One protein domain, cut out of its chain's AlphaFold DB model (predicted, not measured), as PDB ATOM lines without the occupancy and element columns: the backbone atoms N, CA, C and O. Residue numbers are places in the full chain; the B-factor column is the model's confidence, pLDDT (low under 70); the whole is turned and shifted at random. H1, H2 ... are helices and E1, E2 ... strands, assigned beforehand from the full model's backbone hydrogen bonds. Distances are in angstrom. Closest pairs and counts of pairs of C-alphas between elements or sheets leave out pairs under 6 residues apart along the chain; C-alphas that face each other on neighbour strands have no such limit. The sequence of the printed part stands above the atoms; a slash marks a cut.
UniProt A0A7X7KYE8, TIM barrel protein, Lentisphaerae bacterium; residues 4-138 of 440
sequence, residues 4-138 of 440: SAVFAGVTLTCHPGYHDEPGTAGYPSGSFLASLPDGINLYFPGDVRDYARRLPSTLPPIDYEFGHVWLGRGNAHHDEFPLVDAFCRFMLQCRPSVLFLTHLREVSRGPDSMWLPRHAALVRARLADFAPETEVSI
ATOM      1  N   SER A   4     203.371 181.591 132.883       89.94
ATOM      2  CA  SER A   4     204.240 182.746 132.629       89.94
ATOM      3  C   SER A   4     204.472 183.580 133.886       89.94
ATOM      4  O   SER A   4     203.567 183.756 134.703       89.94
ATOM      5  N   ALA A   5     205.673 184.132 134.010       93.00
ATOM      6  CA  ALA A   5     206.050 185.110 135.022       93.00
ATOM      7  C   ALA A   5     206.792 186.279 134.362       93.00
ATOM      8  O   ALA A   5     207.482 186.092 133.361       93.00
ATOM      9  N   VAL A   6     206.660 187.481 134.926       93.62
ATOM     10  CA  VAL A   6     207.335 188.688 134.428       93.62
ATOM     11  C   VAL A   6     208.218 189.262 135.527       93.62
ATOM     12  O   VAL A   6     207.750 189.492 136.641       93.62
ATOM     13  N   PHE A   7     209.484 189.522 135.214       90.00
ATOM     14  CA  PHE A   7     210.434 190.151 136.125       90.00
ATOM     15  C   PHE A   7     211.318 191.140 135.364       90.00
ATOM     16  O   PHE A   7     211.924 190.780 134.362       90.00
ATOM     17  N   ALA A   8     211.383 192.392 135.827       87.88
ATOM     18  CA  ALA A   8     212.184 193.454 135.203       87.88
ATOM     19  C   ALA A   8     211.956 193.609 133.678       87.88
ATOM     20  O   ALA A   8     212.881 193.895 132.925       87.88
ATOM     21  N   GLY A   9     210.718 193.396 133.218       81.75
ATOM     22  CA  GLY A   9     210.349 193.453 131.798       81.75
ATOM     23  C   GLY A   9     210.699 192.200 130.986       81.75
ATOM     24  O   GLY A   9     210.300 192.113 129.831       81.75
ATOM     25  N   VAL A  10     211.380 191.215 131.577       91.00
ATOM     26  CA  VAL A  10     211.578 189.891 130.979       91.00
ATOM     27  C   VAL A  10     210.354 189.033 131.271       91.00
ATOM     28  O   VAL A  10     209.969 188.873 132.431       91.00
ATOM     29  N   THR A  11     209.758 188.458 130.231       94.12
ATOM     30  CA  THR A  11     208.675 187.475 130.364       94.12
ATOM     31  C   THR A  11     209.244 186.077 130.199       94.12
ATOM     32  O   THR A  11     209.774 185.755 129.143       94.12
ATOM     33  N   LEU A  12     209.110 185.236 131.221       95.44
ATOM     34  CA  LEU A  12     209.493 183.830 131.178       95.44
ATOM     35  C   LEU A  12     208.236 182.965 131.124       95.44
ATOM     36  O   LEU A  12     207.409 183.030 132.030       95.44
ATOM     37  N   THR A  13     208.103 182.137 130.094       94.44
ATOM     38  CA  THR A  13     207.006 181.176 129.941       94.44
ATOM     39  C   THR A  13     207.549 179.756 129.992       94.44
ATOM     40  O   THR A  13     208.400 179.382 129.190       94.44
ATOM     41  N   CYS A  14     207.049 178.962 130.937       93.38
ATOM     42  CA  CYS A  14     207.401 177.558 131.108       93.38
ATOM     43  C   CYS A  14     206.389 176.664 130.386       93.38
ATOM     44  O   CYS A  14     205.187 176.726 130.658       93.38
ATOM     45  N   HIS A  15     206.878 175.816 129.490       90.50
ATOM     46  CA  HIS A  15     206.120 174.805 128.763       90.50
ATOM     47  C   HIS A  15     206.520 173.396 129.234       90.50
ATOM     48  O   HIS A  15     207.570 173.230 129.859       90.50
ATOM     49  N   PRO A  16     205.711 172.358 128.943       88.62
ATOM     50  CA  PRO A  16     206.127 170.976 129.166       88.62
ATOM     51  C   PRO A  16     207.435 170.667 128.429       88.62
ATOM     52  O   PRO A  16     207.561 170.989 127.248       88.62
ATOM     53  N   GLY A  17     208.390 170.045 129.118       88.38
ATOM     54  CA  GLY A  17     209.673 169.664 128.539       88.38
ATOM     55  C   GLY A  17     209.629 168.356 127.743       88.38
ATOM     56  O   GLY A  17     208.590 167.702 127.599       88.38
ATOM     57  N   TYR A  18     210.794 167.971 127.222       88.56
ATOM     58  CA  TYR A  18     210.955 166.883 126.248       88.56
ATOM     59  C   TYR A  18     211.823 165.731 126.771       88.56
ATOM     60  O   TYR A  18     212.471 165.019 126.001       88.56
ATOM     61  N   HIS A  19     211.859 165.562 128.093       86.06
ATOM     62  CA  HIS A  19     212.716 164.592 128.780       86.06
ATOM     63  C   HIS A  19     212.022 163.247 128.990       86.06
ATOM     64  O   HIS A  19     211.837 162.779 130.112       86.06
ATOM     65  N   ASP A  20     211.587 162.642 127.892       79.25
ATOM     66  CA  ASP A  20     210.875 161.368 127.912       79.25
ATOM     67  C   ASP A  20     211.603 160.382 126.995       79.25
ATOM     68  O   ASP A  20     211.399 160.372 125.788       79.25
ATOM     69  N   GLU A  21     212.544 159.609 127.538       72.94
ATOM     70  CA  GLU A  21     213.245 158.590 126.749       72.94
ATOM     71  C   GLU A  21     212.325 157.364 126.611       72.94
ATOM     72  O   GLU A  21     211.950 156.779 127.639       72.94
ATOM     73  N   PRO A  22     211.959 156.946 125.381       67.12
ATOM     74  CA  PRO A  22     211.043 155.832 125.168       67.12
ATOM     75  C   PRO A  22     211.485 154.573 125.923       67.12
ATOM     76  O   PRO A  22     212.600 154.087 125.747       67.12
ATOM     77  N   GLY A  23     210.601 154.033 126.766       67.62
ATOM     78  CA  GLY A  23     210.884 152.840 127.572       67.62
ATOM     79  C   GLY A  23     211.523 153.108 128.940       67.62
ATOM     80  O   GLY A  23     211.849 152.155 129.645       67.62
ATOM     81  N   THR A  24     211.668 154.372 129.352       68.69
ATOM     82  CA  THR A  24     212.100 154.756 130.707       68.69
ATOM     83  C   THR A  24     211.003 155.527 131.443       68.69
ATOM     84  O   THR A  24     210.098 156.078 130.823       68.69
ATOM     85  N   ALA A  25     211.052 155.561 132.778       66.06
ATOM     86  CA  ALA A  25     210.203 156.477 133.534       66.06
ATOM     87  C   ALA A  25     210.672 157.916 133.255       66.06
ATOM     88  O   ALA A  25     211.781 158.283 133.647       66.06
ATOM     89  N   GLY A  26     209.852 158.698 132.549       62.50
ATOM     90  CA  GLY A  26     210.150 160.095 132.237       62.50
ATOM     91  C   GLY A  26     210.344 160.936 133.501       62.50
ATOM     92  O   GLY A  26     209.706 160.690 134.529       62.50
ATOM     93  N   TYR A  27     211.221 161.940 133.430       68.06
ATOM     94  CA  TYR A  27     211.373 162.913 134.512       68.06
ATOM     95  C   TYR A  27     210.578 164.178 134.183       68.06
ATOM     96  O   TYR A  27     210.583 164.625 133.035       68.06
ATOM     97  N   PRO A  28     209.918 164.806 135.175       70.25
ATOM     98  CA  PRO A  28     209.300 166.106 134.970       70.25
ATOM     99  C   PRO A  28     210.366 167.126 134.556       70.25
ATOM    100  O   PRO A  28     211.256 167.456 135.339       70.25
ATOM    101  N   SER A  29     210.272 167.628 133.329       83.56
ATOM    102  CA  SER A  29     211.122 168.700 132.816       83.56
ATOM    103  C   SER A  29     210.274 169.809 132.199       83.56
ATOM    104  O   SER A  29     209.103 169.610 131.864       83.56
ATOM    105  N   GLY A  30     210.867 170.996 132.082       88.69
ATOM    106  CA  GLY A  30     210.263 172.150 131.425       88.69
ATOM    107  C   GLY A  30     211.126 172.634 130.270       88.69
ATOM    108  O   GLY A  30     212.348 172.476 130.303       88.69
ATOM    109  N   SER A  31     210.483 173.238 129.277       93.06
ATOM    110  CA  SER A  31     211.137 174.135 128.326       93.06
ATOM    111  C   SER A  31     210.732 175.576 128.616       93.06
ATOM    112  O   SER A  31     209.682 175.835 129.210       93.06
ATOM    113  N   PHE A  32     211.574 176.528 128.229       94.62
ATOM    114  CA  PHE A  32     211.418 177.922 128.625       94.62
ATOM    115  C   PHE A  32     211.522 178.851 127.423       94.62
ATOM    116  O   PHE A  32     212.479 178.787 126.659       94.62
ATOM    117  N   LEU A  33     210.548 179.743 127.292       94.69
ATOM    118  CA  LEU A  33     210.604 180.903 126.412       94.69
ATOM    119  C   LEU A  33     210.895 182.131 127.271       94.69
ATOM    120  O   LEU A  33     210.127 182.416 128.190       94.69
ATOM    121  N   ALA A  34     211.969 182.856 126.974       94.69
ATOM    122  CA  ALA A  34     212.254 184.150 127.578       94.69
ATOM    123  C   ALA A  34     212.126 185.253 126.522       94.69
ATOM    124  O   ALA A  34     212.884 185.273 125.558       94.69
ATOM    125  N   SER A  35     211.189 186.173 126.723       90.88
ATOM    126  CA  SER A  35     211.037 187.378 125.905       90.88
ATOM    127  C   SER A  35     211.624 188.566 126.656       90.88
ATOM    128  O   SER A  35     211.201 188.868 127.778       90.88
ATOM    129  N   LEU A  36     212.619 189.212 126.058       86.69
ATOM    130  CA  LEU A  36     213.332 190.349 126.632       86.69
ATOM    131  C   LEU A  36     212.596 191.676 126.350       86.69
ATOM    132  O   LEU A  36     211.803 191.751 125.409       86.69
ATOM    133  N   PRO A  37     212.854 192.745 127.134       75.62
ATOM    134  CA  PRO A  37     212.190 194.044 126.960       75.62
ATOM    135  C   PRO A  37     212.380 194.690 125.581       75.62
ATOM    136  O   PRO A  37     211.570 195.517 125.172       75.62
ATOM    137  N   ASP A  38     213.457 194.338 124.883       68.81
ATOM    138  CA  ASP A  38     213.819 194.826 123.549       68.81
ATOM    139  C   ASP A  38     213.251 193.961 122.407       68.81
ATOM    140  O   ASP A  38     213.532 194.212 121.233       68.81
ATOM    141  N   GLY A  39     212.426 192.961 122.739       72.69
ATOM    142  CA  GLY A  39     211.743 192.099 121.780       72.69
ATOM    143  C   GLY A  39     212.538 190.873 121.333       72.69
ATOM    144  O   GLY A  39     212.060 190.162 120.453       72.69
ATOM    145  N   ILE A  40     213.713 190.606 121.914       81.69
ATOM    146  CA  ILE A  40     214.456 189.362 121.668       81.69
ATOM    147  C   ILE A  40     213.740 188.181 122.335       81.69
ATOM    148  O   ILE A  40     213.427 188.229 123.526       81.69
ATOM    149  N   ASN A  41     213.545 187.093 121.588       87.94
ATOM    150  CA  ASN A  41     213.001 185.835 122.093       87.94
ATOM    151  C   ASN A  41     214.080 184.750 122.158       87.94
ATOM    152  O   ASN A  41     214.698 184.392 121.153       87.94
ATOM    153  N   LEU A  42     214.261 184.192 123.353       93.62
ATOM    154  CA  LEU A  42     215.157 183.076 123.636       93.62
ATOM    155  C   LEU A  42     214.330 181.820 123.898       93.62
ATOM    156  O   LEU A  42     213.421 181.851 124.733       93.62
ATOM    157  N   TYR A  43     214.673 180.709 123.257       94.75
ATOM    158  CA  TYR A  43     214.056 179.419 123.537       94.75
ATOM    159  C   TYR A  43     215.058 178.420 124.113       94.75
ATOM    160  O   TYR A  43     216.142 178.191 123.579       94.75
ATOM    161  N   PHE A  44     214.665 177.805 125.224       95.25
ATOM    162  CA  PHE A  44     215.412 176.777 125.931       95.25
ATOM    163  C   PHE A  44     214.562 175.506 125.942       95.25
ATOM    164  O   PHE A  44     213.746 175.326 126.852       95.25
ATOM    165  N   PRO A  45     214.723 174.602 124.964       92.94
ATOM    166  CA  PRO A  45     213.996 173.335 124.955       92.94
ATOM    167  C   PRO A  45     214.356 172.430 126.153       92.94
ATOM    168  O   PRO A  45     213.593 171.523 126.481       92.94
ATOM    169  N   GLY A  46     215.474 172.700 126.839       89.50
ATOM    170  CA  GLY A  46     215.951 171.922 127.986       89.50
ATOM    171  C   GLY A  46     216.651 170.626 127.562       89.50
ATOM    172  O   GLY A  46     217.111 170.513 126.430       89.50
ATOM    173  N   ASP A  47     216.735 169.643 128.468       88.19
ATOM    174  CA  ASP A  47     217.243 168.293 128.156       88.19
ATOM    175  C   ASP A  47     216.187 167.552 127.312       88.19
ATOM    176  O   ASP A  47     215.169 167.076 127.826       88.19
ATOM    177  N   VAL A  48     216.406 167.523 125.994       90.38
ATOM    178  CA  VAL A  48     215.522 166.883 125.011       90.38
ATOM    179  C   VAL A  48     215.990 165.460 124.751       90.38
ATOM    180  O   VAL A  48     217.111 165.249 124.289       90.38
ATOM    181  N   ARG A  49     215.101 164.490 124.983       88.88
ATOM    182  CA  ARG A  49     215.347 163.061 124.719       88.88
ATOM    183  C   ARG A  49     214.331 162.419 123.781       88.88
ATOM    184  O   ARG A  49     214.569 161.316 123.296       88.88
ATOM    185  N   ASP A  50     213.247 163.131 123.482       87.38
ATOM    186  CA  ASP A  50     212.238 162.747 122.497       87.38
ATOM    187  C   ASP A  50     212.176 163.772 121.356       87.38
ATOM    188  O   ASP A  50     211.437 164.760 121.410       87.38
ATOM    189  N   TYR A  51     212.955 163.528 120.301       90.25
ATOM    190  CA  TYR A  51     212.988 164.383 119.110       90.25
ATOM    191  C   TYR A  51     211.757 164.238 118.202       90.25
ATOM    192  O   TYR A  51     211.623 164.998 117.244       90.25
ATOM    193  N   ALA A  52     210.848 163.293 118.474       86.69
ATOM    194  CA  ALA A  52     209.612 163.145 117.703       86.69
ATOM    195  C   ALA A  52     208.525 164.145 118.139       86.69
ATOM    196  O   ALA A  52     207.527 164.331 117.434       86.69
ATOM    197  N   ARG A  53     208.702 164.802 119.293       85.75
ATOM    198  CA  ARG A  53     207.749 165.792 119.803       85.75
ATOM    199  C   ARG A  53     207.794 167.089 119.015       85.75
ATOM    200  O   ARG A  53     208.828 167.523 118.511       85.75
ATOM    201  N   ARG A  54     206.630 167.736 118.953       85.75
ATOM    202  CA  ARG A  54     206.477 169.056 118.344       85.75
ATOM    203  C   ARG A  54     206.622 170.160 119.379       85.75
ATOM    204  O   ARG A  54     206.161 170.019 120.515       85.75
ATOM    205  N   LEU A  55     207.219 171.270 118.960       86.12
ATOM    206  CA  LEU A  55     207.209 172.507 119.728       86.12
ATOM    207  C   LEU A  55     205.778 173.078 119.828       86.12
ATOM    208  O   LEU A  55     204.936 172.790 118.968       86.12
ATOM    209  N   PRO A  56     205.463 173.877 120.866       82.94
ATOM    210  CA  PRO A  56     204.183 174.561 120.957       82.94
ATOM    211  C   PRO A  56     203.954 175.449 119.731       82.94
ATOM    212  O   PRO A  56     204.790 176.284 119.398       82.94
ATOM    213  N   SER A  57     202.783 175.339 119.103       76.06
ATOM    214  CA  SER A  57     202.407 176.175 117.950       76.06
ATOM    215  C   SER A  57     202.227 177.658 118.293       76.06
ATOM    216  O   SER A  57     202.027 178.475 117.404       76.06
ATOM    217  N   THR A  58     202.258 177.998 119.582       75.88
ATOM    218  CA  THR A  58     202.108 179.358 120.108       75.88
ATOM    219  C   THR A  58     203.442 180.068 120.334       75.88
ATOM    220  O   THR A  58     203.438 181.143 120.926       75.88
ATOM    221  N   LEU A  59     204.579 179.459 119.977       79.12
ATOM    222  CA  LEU A  59     205.871 180.129 120.114       79.12
ATOM    223  C   LEU A  59     205.956 181.319 119.137       79.12
ATOM    224  O   LEU A  59     205.545 181.178 117.982       79.12
ATOM    225  N   PRO A  60     206.477 182.479 119.578       78.00
ATOM    226  CA  PRO A  60     206.813 183.570 118.671       78.00
ATOM    227  C   PRO A  60     208.037 183.188 117.815       78.00
ATOM    228  O   PRO A  60     208.674 182.164 118.082       78.00
ATOM    229  N   PRO A  61     208.411 184.005 116.814       76.88
ATOM    230  CA  PRO A  61     209.715 183.883 116.169       76.88
ATOM    231  C   PRO A  61     210.842 183.882 117.209       76.88
ATOM    232  O   PRO A  61     210.840 184.716 118.120       76.88
ATOM    233  N   ILE A  62     211.778 182.942 117.079       84.81
ATOM    234  CA  ILE A  62     212.878 182.743 118.026       84.81
ATOM    235  C   ILE A  62     214.163 183.325 117.438       84.81
ATOM    236  O   ILE A  62     214.599 182.929 116.359       84.81
ATOM    237  N   ASP A  63     214.787 184.262 118.151       84.06
ATOM    238  CA  ASP A  63     216.075 184.827 117.743       84.06
ATOM    239  C   ASP A  63     217.214 183.867 118.110       84.06
ATOM    240  O   ASP A  63     218.101 183.604 117.296       84.06
ATOM    241  N   TYR A  64     217.148 183.301 119.320       91.38
ATOM    242  CA  TYR A  64     218.172 182.413 119.860       91.38
ATOM    243  C   TYR A  64     217.564 181.151 120.450       91.38
ATOM    244  O   TYR A  64     216.730 181.218 121.354       91.38
ATOM    245  N   GLU A  65     218.045 179.996 120.008       93.94
ATOM    246  CA  GLU A  65     217.730 178.716 120.634       93.94
ATOM    247  C   GLU A  65     218.965 178.132 121.322       93.94
ATOM    248  O   GLU A  65     220.082 178.222 120.816       93.94
ATOM    249  N   PHE A  66     218.770 177.529 122.494       94.62
ATOM    250  CA  PHE A  66     219.826 176.890 123.274       94.62
ATOM    251  C   PHE A  66     219.605 175.381 123.287       94.62
ATOM    252  O   PHE A  66     218.969 174.823 124.183       94.62
ATOM    253  N   GLY A  67     220.137 174.719 122.264       93.50
ATOM    254  CA  GLY A  67     220.048 173.278 122.100       93.50
ATOM    255  C   GLY A  67     220.963 172.550 123.080       93.50
ATOM    256  O   GLY A  67     222.169 172.796 123.153       93.50
ATOM    257  N   HIS A  68     220.395 171.615 123.829       91.62
ATOM    258  CA  HIS A  68     221.139 170.688 124.677       91.62
ATOM    259  C   HIS A  68     221.581 169.487 123.839       91.62
ATOM    260  O   HIS A  68     220.748 168.664 123.468       91.62
ATOM    261  N   VAL A  69     222.878 169.358 123.537       89.81
ATOM    262  CA  VAL A  69     223.370 168.255 122.694       89.81
ATOM    263  C   VAL A  69     223.244 166.921 123.429       89.81
ATOM    264  O   VAL A  69     223.929 166.672 124.419       89.81
ATOM    265  N   TRP A  70     222.388 166.045 122.908       90.75
ATOM    266  CA  TRP A  70     222.241 164.661 123.342       90.75
ATOM    267  C   TRP A  70     221.997 163.786 122.113       90.75
ATOM    268  O   TRP A  70     221.037 163.971 121.383       90.75
ATOM    269  N   LEU A  71     222.880 162.834 121.829       89.50
ATOM    270  CA  LEU A  71     222.780 161.999 120.620       89.50
ATOM    271  C   LEU A  71     222.469 160.537 120.959       89.50
ATOM    272  O   LEU A  71     222.768 159.624 120.190       89.50
ATOM    273  N   GLY A  72     221.860 160.323 122.124       87.94
ATOM    274  CA  GLY A  72     221.486 159.014 122.642       87.94
ATOM    275  C   GLY A  72     222.390 158.528 123.774       87.94
ATOM    276  O   GLY A  72     223.523 158.974 123.965       87.94
ATOM    277  N   ARG A  73     221.851 157.600 124.561       85.00
ATOM    278  CA  ARG A  73     222.529 156.983 125.703       85.00
ATOM    279  C   ARG A  73     223.705 156.120 125.243       85.00
ATOM    280  O   ARG A  73     223.573 155.358 124.298       85.00
ATOM    281  N   GLY A  74     224.839 156.224 125.936       84.62
ATOM    282  CA  GLY A  74     226.036 155.419 125.650       84.62
ATOM    283  C   GLY A  74     226.809 155.836 124.395       84.62
ATOM    284  O   GLY A  74     227.880 155.298 124.143       84.62
ATOM    285  N   ASN A  75     226.333 156.837 123.650       86.12
ATOM    286  CA  ASN A  75     226.919 157.214 122.364       86.12
ATOM    287  C   ASN A  75     228.098 158.194 122.476       86.12
ATOM    288  O   ASN A  75     228.655 158.581 121.458       86.12
ATOM    289  N   ALA A  76     228.515 158.600 123.681       82.56
ATOM    290  CA  ALA A  76     229.540 159.635 123.875       82.56
ATOM    291  C   ALA A  76     230.919 159.292 123.267       82.56
ATOM    292  O   ALA A  76     231.717 160.198 123.022       82.56
ATOM    293  N   HIS A  77     231.195 158.009 123.012       83.44
ATOM    294  CA  HIS A  77     232.449 157.524 122.415       83.44
ATOM    295  C   HIS A  77     232.297 156.978 120.995       83.44
ATOM    296  O   HIS A  77     233.285 156.538 120.417       83.44
ATOM    297  N   HIS A  78     231.083 156.966 120.445       83.19
ATOM    298  CA  HIS A  78     230.853 156.480 119.090       83.19
ATOM    299  C   HIS A  78     231.218 157.563 118.070       83.19
ATOM    300  O   HIS A  78     230.945 158.739 118.297       83.19
ATOM    301  N   ASP A  79     231.814 157.166 116.946       77.62
ATOM    302  CA  ASP A  79     232.089 158.088 115.835       77.62
ATOM    303  C   ASP A  79     230.807 158.424 115.055       77.62
ATOM    304  O   ASP A  79     230.626 159.547 114.582       77.62
ATOM    305  N   GLU A  80     229.888 157.460 114.965       81.56
ATOM    306  CA  GLU A  80     228.577 157.626 114.343       81.56
ATOM    307  C   GLU A  80     227.500 157.935 115.387       81.56
ATOM    308  O   GLU A  80     227.393 157.274 116.422       81.56
ATOM    309  N   PHE A  81     226.653 158.924 115.088       87.19
ATOM    310  CA  PHE A  81     225.600 159.382 115.990       87.19
ATOM    311  C   PHE A  81     224.213 159.129 115.392       87.19
ATOM    312  O   PHE A  81     223.773 159.891 114.530       87.19
ATOM    313  N   PRO A  82     223.470 158.116 115.871       86.38
ATOM    314  CA  PRO A  82     222.221 157.690 115.239       86.38
ATOM    315  C   PRO A  82     221.102 158.739 115.323       86.38
ATOM    316  O   PRO A  82     220.204 158.753 114.486       86.38
ATOM    317  N   LEU A  83     221.145 159.626 116.322       91.75
ATOM    318  CA  LEU A  83     220.115 160.645 116.538       91.75
ATOM    319  C   LEU A  83     220.459 162.017 115.945       91.75
ATOM    320  O   LEU A  83     219.676 162.942 116.137       91.75
ATOM    321  N   VAL A  84     221.577 162.175 115.222       94.00
ATOM    322  CA  VAL A  84     221.996 163.493 114.703       94.00
ATOM    323  C   VAL A  84     220.916 164.149 113.840       94.00
ATOM    324  O   VAL A  84     220.583 165.312 114.051       94.00
ATOM    325  N   ASP A  85     220.300 163.397 112.929       92.75
ATOM    326  CA  ASP A  85     219.247 163.911 112.052       92.75
ATOM    327  C   ASP A  85     217.996 164.320 112.829       92.75
ATOM    328  O   ASP A  85     217.402 165.363 112.562       92.75
ATOM    329  N   ALA A  86     217.590 163.490 113.791       93.50
ATOM    330  CA  ALA A  86     216.415 163.745 114.614       93.50
ATOM    331  C   ALA A  86     216.627 164.979 115.503       93.50
ATOM    332  O   ALA A  86     215.757 165.847 115.558       93.50
ATOM    333  N   PHE A  87     217.812 165.094 116.109       95.12
ATOM    334  CA  PHE A  87     218.236 166.266 116.864       95.12
ATOM    335  C   PHE A  87     218.159 167.534 116.008       95.12
ATOM    336  O   PHE A  87     217.498 168.496 116.394       95.12
ATOM    337  N   CYS A  88     218.786 167.530 114.826       94.50
ATOM    338  CA  CYS A  88     218.833 168.714 113.969       94.50
ATOM    339  C   CYS A  88     217.429 169.133 113.518       94.50
ATOM    340  O   CYS A  88     217.078 170.304 113.614       94.50
ATOM    341  N   ARG A  89     216.583 168.180 113.101       91.25
ATOM    342  CA  ARG A  89     215.190 168.473 112.726       91.25
ATOM    343  C   ARG A  89     214.380 169.044 113.885       91.25
ATOM    344  O   ARG A  89     213.542 169.909 113.656       91.25
ATOM    345  N   PHE A  90     214.611 168.572 115.110       94.31
ATOM    346  CA  PHE A  90     213.948 169.121 116.287       94.31
ATOM    347  C   PHE A  90     214.368 170.573 116.541       94.31
ATOM    348  O   PHE A  90     213.495 171.429 116.668       94.31
ATOM    349  N   MET A  91     215.674 170.858 116.542       94.88
ATOM    350  CA  MET A  91     216.207 172.210 116.780       94.88
ATOM    351  C   MET A  91     215.864 173.203 115.659       94.88
ATOM    352  O   MET A  91     215.912 174.406 115.848       94.88
ATOM    353  N   LEU A  92     215.481 172.730 114.475       88.00
ATOM    354  CA  LEU A  92     215.053 173.605 113.381       88.00
ATOM    355  C   LEU A  92     213.539 173.873 113.368       88.00
ATOM    356  O   LEU A  92     213.068 174.640 112.529       88.00
ATOM    357  N   GLN A  93     212.758 173.304 114.298       88.38
ATOM    358  CA  GLN A  93     211.305 173.523 114.338       88.38
ATOM    359  C   GLN A  93     210.927 174.996 114.556       88.38
ATOM    360  O   GLN A  93     209.903 175.429 114.029       88.38
ATOM    361  N   CYS A  94     211.729 175.761 115.308       81.19
ATOM    362  CA  CYS A  94     211.474 177.184 115.546       81.19
ATOM    363  C   CYS A  94     212.201 178.130 114.571       81.19
ATOM    364  O   CYS A  94     211.947 179.332 114.613       81.19
ATOM    365  N   ARG A  95     213.047 177.586 113.678       79.94
ATOM    366  CA  ARG A  95     213.892 178.329 112.723       79.94
ATOM    367  C   ARG A  95     214.666 179.480 113.392       79.94
ATOM    368  O   ARG A  95     214.436 180.643 113.048       79.94
ATOM    369  N   PRO A  96     215.534 179.172 114.373       84.38
ATOM    370  CA  PRO A  96     216.249 180.203 115.110       84.38
ATOM    371  C   PRO A  96     217.238 180.941 114.201       84.38
ATOM    372  O   PRO A  96     217.812 180.348 113.291       84.38
ATOM    373  N   SER A  97     217.488 182.226 114.474       77.75
ATOM    374  CA  SER A  97     218.563 182.953 113.774       77.75
ATOM    375  C   SER A  97     219.939 182.441 114.203       77.75
ATOM    376  O   SER A  97     220.826 182.260 113.371       77.75
ATOM    377  N   VAL A  98     220.096 182.174 115.505       88.38
ATOM    378  CA  VAL A  98     221.301 181.573 116.079       88.38
ATOM    379  C   VAL A  98     220.919 180.387 116.965       88.38
ATOM    380  O   VAL A  98     220.112 180.515 117.888       88.38
ATOM    381  N   LEU A  99     221.541 179.235 116.726       93.31
ATOM    382  CA  LEU A  99     221.444 178.052 117.574       93.31
ATOM    383  C   LEU A  99     222.738 177.873 118.373       93.31
ATOM    384  O   LEU A  99     223.811 177.618 117.820       93.31
ATOM    385  N   PHE A 100     222.633 177.949 119.697       94.50
ATOM    386  CA  PHE A 100     223.713 177.597 120.610       94.50
ATOM    387  C   PHE A 100     223.681 176.104 120.930       94.50
ATOM    388  O   PHE A 100     222.704 175.594 121.476       94.50
ATOM    389  N   LEU A 101     224.779 175.407 120.648       94.25
ATOM    390  CA  LEU A 101     224.973 174.010 121.025       94.25
ATOM    391  C   LEU A 101     225.650 173.929 122.393       94.25
ATOM    392  O   LEU A 101     226.848 174.167 122.538       94.25
ATOM    393  N   THR A 102     224.856 173.590 123.401       90.31
ATOM    394  CA  THR A 102     225.238 173.596 124.815       90.31
ATOM    395  C   THR A 102     225.306 172.179 125.393       90.31
ATOM    396  O   THR A 102     225.222 171.188 124.666       90.31
ATOM    397  N   HIS A 103     225.476 172.081 126.719       85.19
ATOM    398  CA  HIS A 103     225.628 170.822 127.461       85.19
ATOM    399  C   HIS A 103     226.916 170.043 127.129       85.19
ATOM    400  O   HIS A 103     227.015 168.826 127.278       85.19
ATOM    401  N   LEU A 104     227.949 170.766 126.699       83.62
ATOM    402  CA  LEU A 104     229.274 170.209 126.463       83.62
ATOM    403  C   LEU A 104     230.112 170.311 127.736       83.62
ATOM    404  O   LEU A 104     230.058 171.318 128.438       83.62
ATOM    405  N   ARG A 105     230.938 169.291 127.998       82.06
ATOM    406  CA  ARG A 105     231.876 169.250 129.133       82.06
ATOM    407  C   ARG A 105     231.192 169.462 130.493       82.06
ATOM    408  O   ARG A 105     231.695 170.193 131.342       82.06
ATOM    409  N   GLU A 106     230.033 168.840 130.696       80.88
ATOM    410  CA  GLU A 106     229.289 168.951 131.952       80.88
ATOM    411  C   GLU A 106     230.101 168.359 133.124       80.88
ATOM    412  O   GLU A 106     230.398 167.167 133.146       80.88
ATOM    413  N   VAL A 107     230.460 169.195 134.106       78.06
ATOM    414  CA  VAL A 107     231.362 168.837 135.225       78.06
ATOM    415  C   VAL A 107     230.797 167.718 136.110       78.06
ATOM    416  O   VAL A 107     231.548 166.988 136.751       78.06
ATOM    417  N   SER A 108     229.475 167.551 136.131       79.38
ATOM    418  CA  SER A 108     228.781 166.500 136.883       79.38
ATOM    419  C   SER A 108     228.802 165.127 136.192       79.38
ATOM    420  O   SER A 108     228.333 164.150 136.780       79.38
ATOM    421  N   ARG A 109     229.318 165.016 134.957       80.50
ATOM    422  CA  ARG A 109     229.320 163.771 134.174       80.50
ATOM    423  C   ARG A 109     230.656 163.047 134.251       80.50
ATOM    424  O   ARG A 109     231.720 163.643 134.118       80.50
ATOM    425  N   GLY A 110     230.580 161.721 134.364       82.06
ATOM    426  CA  GLY A 110     231.729 160.860 134.099       82.06
ATOM    427  C   GLY A 110     232.163 160.936 132.622       82.06
ATOM    428  O   GLY A 110     231.330 161.257 131.766       82.06
ATOM    429  N   PRO A 111     233.429 160.605 132.301       78.88
ATOM    430  CA  PRO A 111     233.959 160.656 130.933       78.88
ATOM    431  C   PRO A 111     233.103 159.910 129.898       78.88
ATOM    432  O   PRO A 111     232.949 160.380 128.776       78.88
ATOM    433  N   ASP A 112     232.471 158.804 130.302       80.56
ATOM    434  CA  ASP A 112     231.652 157.944 129.434       80.56
ATOM    435  C   ASP A 112     230.237 158.470 129.162       80.56
ATOM    436  O   ASP A 112     229.431 157.838 128.485       80.56
ATOM    437  N   SER A 113     229.890 159.628 129.718       78.50
ATOM    438  CA  SER A 113     228.589 160.277 129.524       78.50
ATOM    439  C   SER A 113     228.727 161.757 129.174       78.50
ATOM    440  O   SER A 113     227.754 162.504 129.268       78.50
ATOM    441  N   MET A 114     229.933 162.187 128.798       83.94
ATOM    442  CA  MET A 114     230.248 163.583 128.534       83.94
ATOM    443  C   MET A 114     230.132 163.909 127.044       83.94
ATOM    444  O   MET A 114     230.803 163.309 126.202       83.94
ATOM    445  N   TRP A 115     229.335 164.926 126.713       86.94
ATOM    446  CA  TRP A 115     229.330 165.495 125.368       86.94
ATOM    447  C   TRP A 115     230.490 166.476 125.190       86.94
ATOM    448  O   TRP A 115     230.866 167.202 126.110       86.94
ATOM    449  N   LEU A 116     231.087 166.490 124.001       84.81
ATOM    450  CA  LEU A 116     232.325 167.198 123.706       84.81
ATOM    451  C   LEU A 116     232.169 168.046 122.438       84.81
ATOM    452  O   LEU A 116     231.301 167.751 121.616       84.81
ATOM    453  N   PRO A 117     233.034 169.057 122.222       86.56
ATOM    454  CA  PRO A 117     232.971 169.909 121.033       86.56
ATOM    455  C   PRO A 117     232.979 169.160 119.697       86.56
ATOM    456  O   PRO A 117     232.378 169.637 118.744       86.56
ATOM    457  N   ARG A 118     233.583 167.964 119.622       85.38
ATOM    458  CA  ARG A 118     233.497 167.106 118.426       85.38
ATOM    459  C   ARG A 118     232.055 166.700 118.081       85.38
ATOM    460  O   ARG A 118     231.703 166.668 116.911       85.38
ATOM    461  N   HIS A 119     231.210 166.456 119.088       89.31
ATOM    462  CA  HIS A 119     229.802 166.094 118.897       89.31
ATOM    463  C   HIS A 119     229.018 167.298 118.372       89.31
ATOM    464  O   HIS A 119     228.265 167.184 117.410       89.31
ATOM    465  N   ALA A 120     229.260 168.478 118.948       90.19
ATOM    466  CA  ALA A 120     228.669 169.721 118.464       90.19
ATOM    467  C   ALA A 120     229.156 170.097 117.055       90.19
ATOM    468  O   ALA A 120     228.377 170.609 116.261       90.19
ATOM    469  N   ALA A 121     230.412 169.808 116.705       87.25
ATOM    470  CA  ALA A 121     230.929 170.035 115.358       87.25
ATOM    471  C   ALA A 121     230.226 169.159 114.308       87.25
ATOM    472  O   ALA A 121     229.926 169.650 113.221       87.25
ATOM    473  N   LEU A 122     229.919 167.902 114.645       90.50
ATOM    474  CA  LEU A 122     229.142 167.002 113.790       90.50
ATOM    475  C   LEU A 122     227.700 167.493 113.616       90.50
ATOM    476  O   LEU A 122     227.202 167.560 112.496       90.50
ATOM    477  N   VAL A 123     227.057 167.912 114.708       93.81
ATOM    478  CA  VAL A 123     225.730 168.539 114.661       93.81
ATOM    479  C   VAL A 123     225.751 169.805 113.801       93.81
ATOM    480  O   VAL A 123     224.893 169.967 112.947       93.81
ATOM    481  N   ARG A 124     226.754 170.676 113.962       92.31
ATOM    482  CA  ARG A 124     226.918 171.889 113.146       92.31
ATOM    483  C   ARG A 124     227.059 171.571 111.660       92.31
ATOM    484  O   ARG A 124     226.422 172.230 110.850       92.31
ATOM    485  N   ALA A 125     227.883 170.582 111.309       90.88
ATOM    486  CA  ALA A 125     228.027 170.150 109.921       90.88
ATOM    487  C   ALA A 125     226.682 169.667 109.362       90.88
ATOM    488  O   ALA A 125     226.289 170.073 108.276       90.88
ATOM    489  N   ARG A 126     225.933 168.885 110.147       92.12
ATOM    490  CA  ARG A 126     224.625 168.383 109.725       92.12
ATOM    491  C   ARG A 126     223.546 169.465 109.637       92.12
ATOM    492  O   ARG A 126     222.687 169.402 108.766       92.12
ATOM    493  N   LEU A 127     223.586 170.463 110.515       89.38
ATOM    494  CA  LEU A 127     222.705 171.631 110.452       89.38
ATOM    495  C   LEU A 127     222.976 172.474 109.209       89.38
ATOM    496  O   LEU A 127     222.019 172.932 108.601       89.38
ATOM    497  N   ALA A 128     224.237 172.620 108.794       81.12
ATOM    498  CA  ALA A 128     224.577 173.335 107.565       81.12
ATOM    499  C   ALA A 128     223.972 172.677 106.308       81.12
ATOM    500  O   ALA A 128     223.648 173.386 105.360       81.12
ATOM    501  N   ASP A 129     223.764 171.353 106.315       83.75
ATOM    502  CA  ASP A 129     223.049 170.654 105.235       83.75
ATOM    503  C   ASP A 129     221.538 170.949 105.235       83.75
ATOM    504  O   ASP A 129     220.911 170.955 104.178       83.75
ATOM    505  N   PHE A 130     220.928 171.119 106.415       73.75
ATOM    506  CA  PHE A 130     219.475 171.285 106.558       73.75
ATOM    507  C   PHE A 130     219.004 172.741 106.535       73.75
ATOM    508  O   PHE A 130     217.887 172.996 106.094       73.75
ATOM    509  N   ALA A 131     219.812 173.660 107.057       76.31
ATOM    510  CA  ALA A 131     219.494 175.071 107.234       76.31
ATOM    511  C   ALA A 131     220.800 175.894 107.236       76.31
ATOM    512  O   ALA A 131     221.264 176.319 108.303       76.31
ATOM    513  N   PRO A 132     221.444 176.090 106.067       77.12
ATOM    514  CA  PRO A 132     222.710 176.823 105.952       77.12
ATOM    515  C   PRO A 132     222.625 178.282 106.432       77.12
ATOM    516  O   PRO A 132     223.650 178.900 106.712       77.12
ATOM    517  N   GLU A 133     221.419 178.838 106.531       72.62
ATOM    518  CA  GLU A 133     221.132 180.181 107.030       72.62
ATOM    519  C   GLU A 133     221.138 180.303 108.562       72.62
ATOM    520  O   GLU A 133     221.205 181.420 109.073       72.62
ATOM    521  N   THR A 134     221.069 179.187 109.298       77.56
ATOM    522  CA  THR A 134     221.106 179.198 110.768       77.56
ATOM    523  C   THR A 134     222.546 179.348 111.252       77.56
ATOM    524  O   THR A 134     223.392 178.485 111.003       77.56
ATOM    525  N   GLU A 135     222.842 180.408 112.005       85.88
ATOM    526  CA  GLU A 135     224.153 180.549 112.638       85.88
ATOM    527  C   GLU A 135     224.280 179.550 113.797       85.88
ATOM    528  O   GLU A 135     223.444 179.507 114.697       85.88
ATOM    529  N   VAL A 136     225.344 178.745 113.810       90.31
ATOM    530  CA  VAL A 136     225.580 177.763 114.877       90.31
ATOM    531  C   VAL A 136     226.776 178.174 115.722       90.31
ATOM    532  O   VAL A 136     227.918 178.178 115.250       90.31
ATOM    533  N   SER A 137     226.525 178.431 117.003       88.81
ATOM    534  CA  SER A 137     227.549 178.778 117.988       88.81
ATOM    535  C   SER A 137     227.752 177.646 118.998       88.81
ATOM    536  O   SER A 137     226.806 176.985 119.423       88.81
ATOM    537  N   ILE A 138     229.006 177.390 119.374       88.44
ATOM    538  CA  ILE A 138     229.399 176.290 120.267       88.44
ATOM    539  C   ILE A 138     230.148 176.888 121.468       88.44
ATOM    540  O   ILE A 138     231.382 176.916 121.461       88.44
TER     541      ILE A 138
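What this domain is: This is residues 4 to 138 of the 440 residues of the protein "TIM barrel protein" of Lentisphaerae bacterium (UniProt A0A7X7KYE8). One strongly twisted sheet of seven strands forms a slab, with helices H1 and H2 over one face of its E5, E6 and E7 part, while the E1 to E4 part extends beyond both helices. The 135 printed residues hold E1, E2, E3, E4, E5, H1, E6, H2 and E7 along the chain; the sheet is mixed, in the order E1 E2 E3 E4 E5 E6 E7. The class is mixed, helices and strands, with 56 residues, under half, in named elements. It is compact, with a radius of gyration of the C-alphas of 15.0 A and spans of 43 by 36 by 28 A.

Where its parts are: The strands are E1, residues 4 to 7, from C-alpha 4 at (204.240, 182.746, 132.629); E2, 10 to 16, 19.8 A; E3, 30 to 35, 16.2 A; E4, 41 to 44; E5, 64 to 68; E6, 98 to 102; and E7, 135 to 137, to C-alpha 137 at (227.549, 178.778, 117.988). H1 is residues 84 to 91, 10.7 A, and H2 117 to 130, 19.8 A.

How they stand to each other: E1 to E4 form a meander of antiparallel hairpins, with N 5 and O 12 at 2.9 A, N 13 and O 33 at 2.8 A, and N 34 and O 42 at 2.9 A. E4, E5, E6 and E7 are parallel neighbours, with N 66 and O 43 at 2.9 A, N 67 and O 100 at 2.8 A, and N 99 and O 135 at 2.8 A. E5, H1, E6 and E6, H2, E7 are strand-helix-strand units, parallel neighbours joined through a helix, with right-handed crossovers. In two layers, helices on one face of a sheet, H1 is over E5 at a height of 10.9 A and H2 over E6 and E7 at 9.4 A. H1 and H2 touch, closest at the C-alphas of Cys 88 and Leu 127, 6.0 A, about perpendicular, only just, at 72 degrees. Every O i to N i+4 pair of H1 and H2 is within hydrogen-bond range.

The domain as a whole: The farthest C-alphas, Ala 8 and Asp 79, are 45.0 A apart. The printed part has no cut; E2 to E3, E4 to E5, E5 to H1 and E6 to H2 are long links. Residues 22 to 27 and 38 have pLDDT under 70.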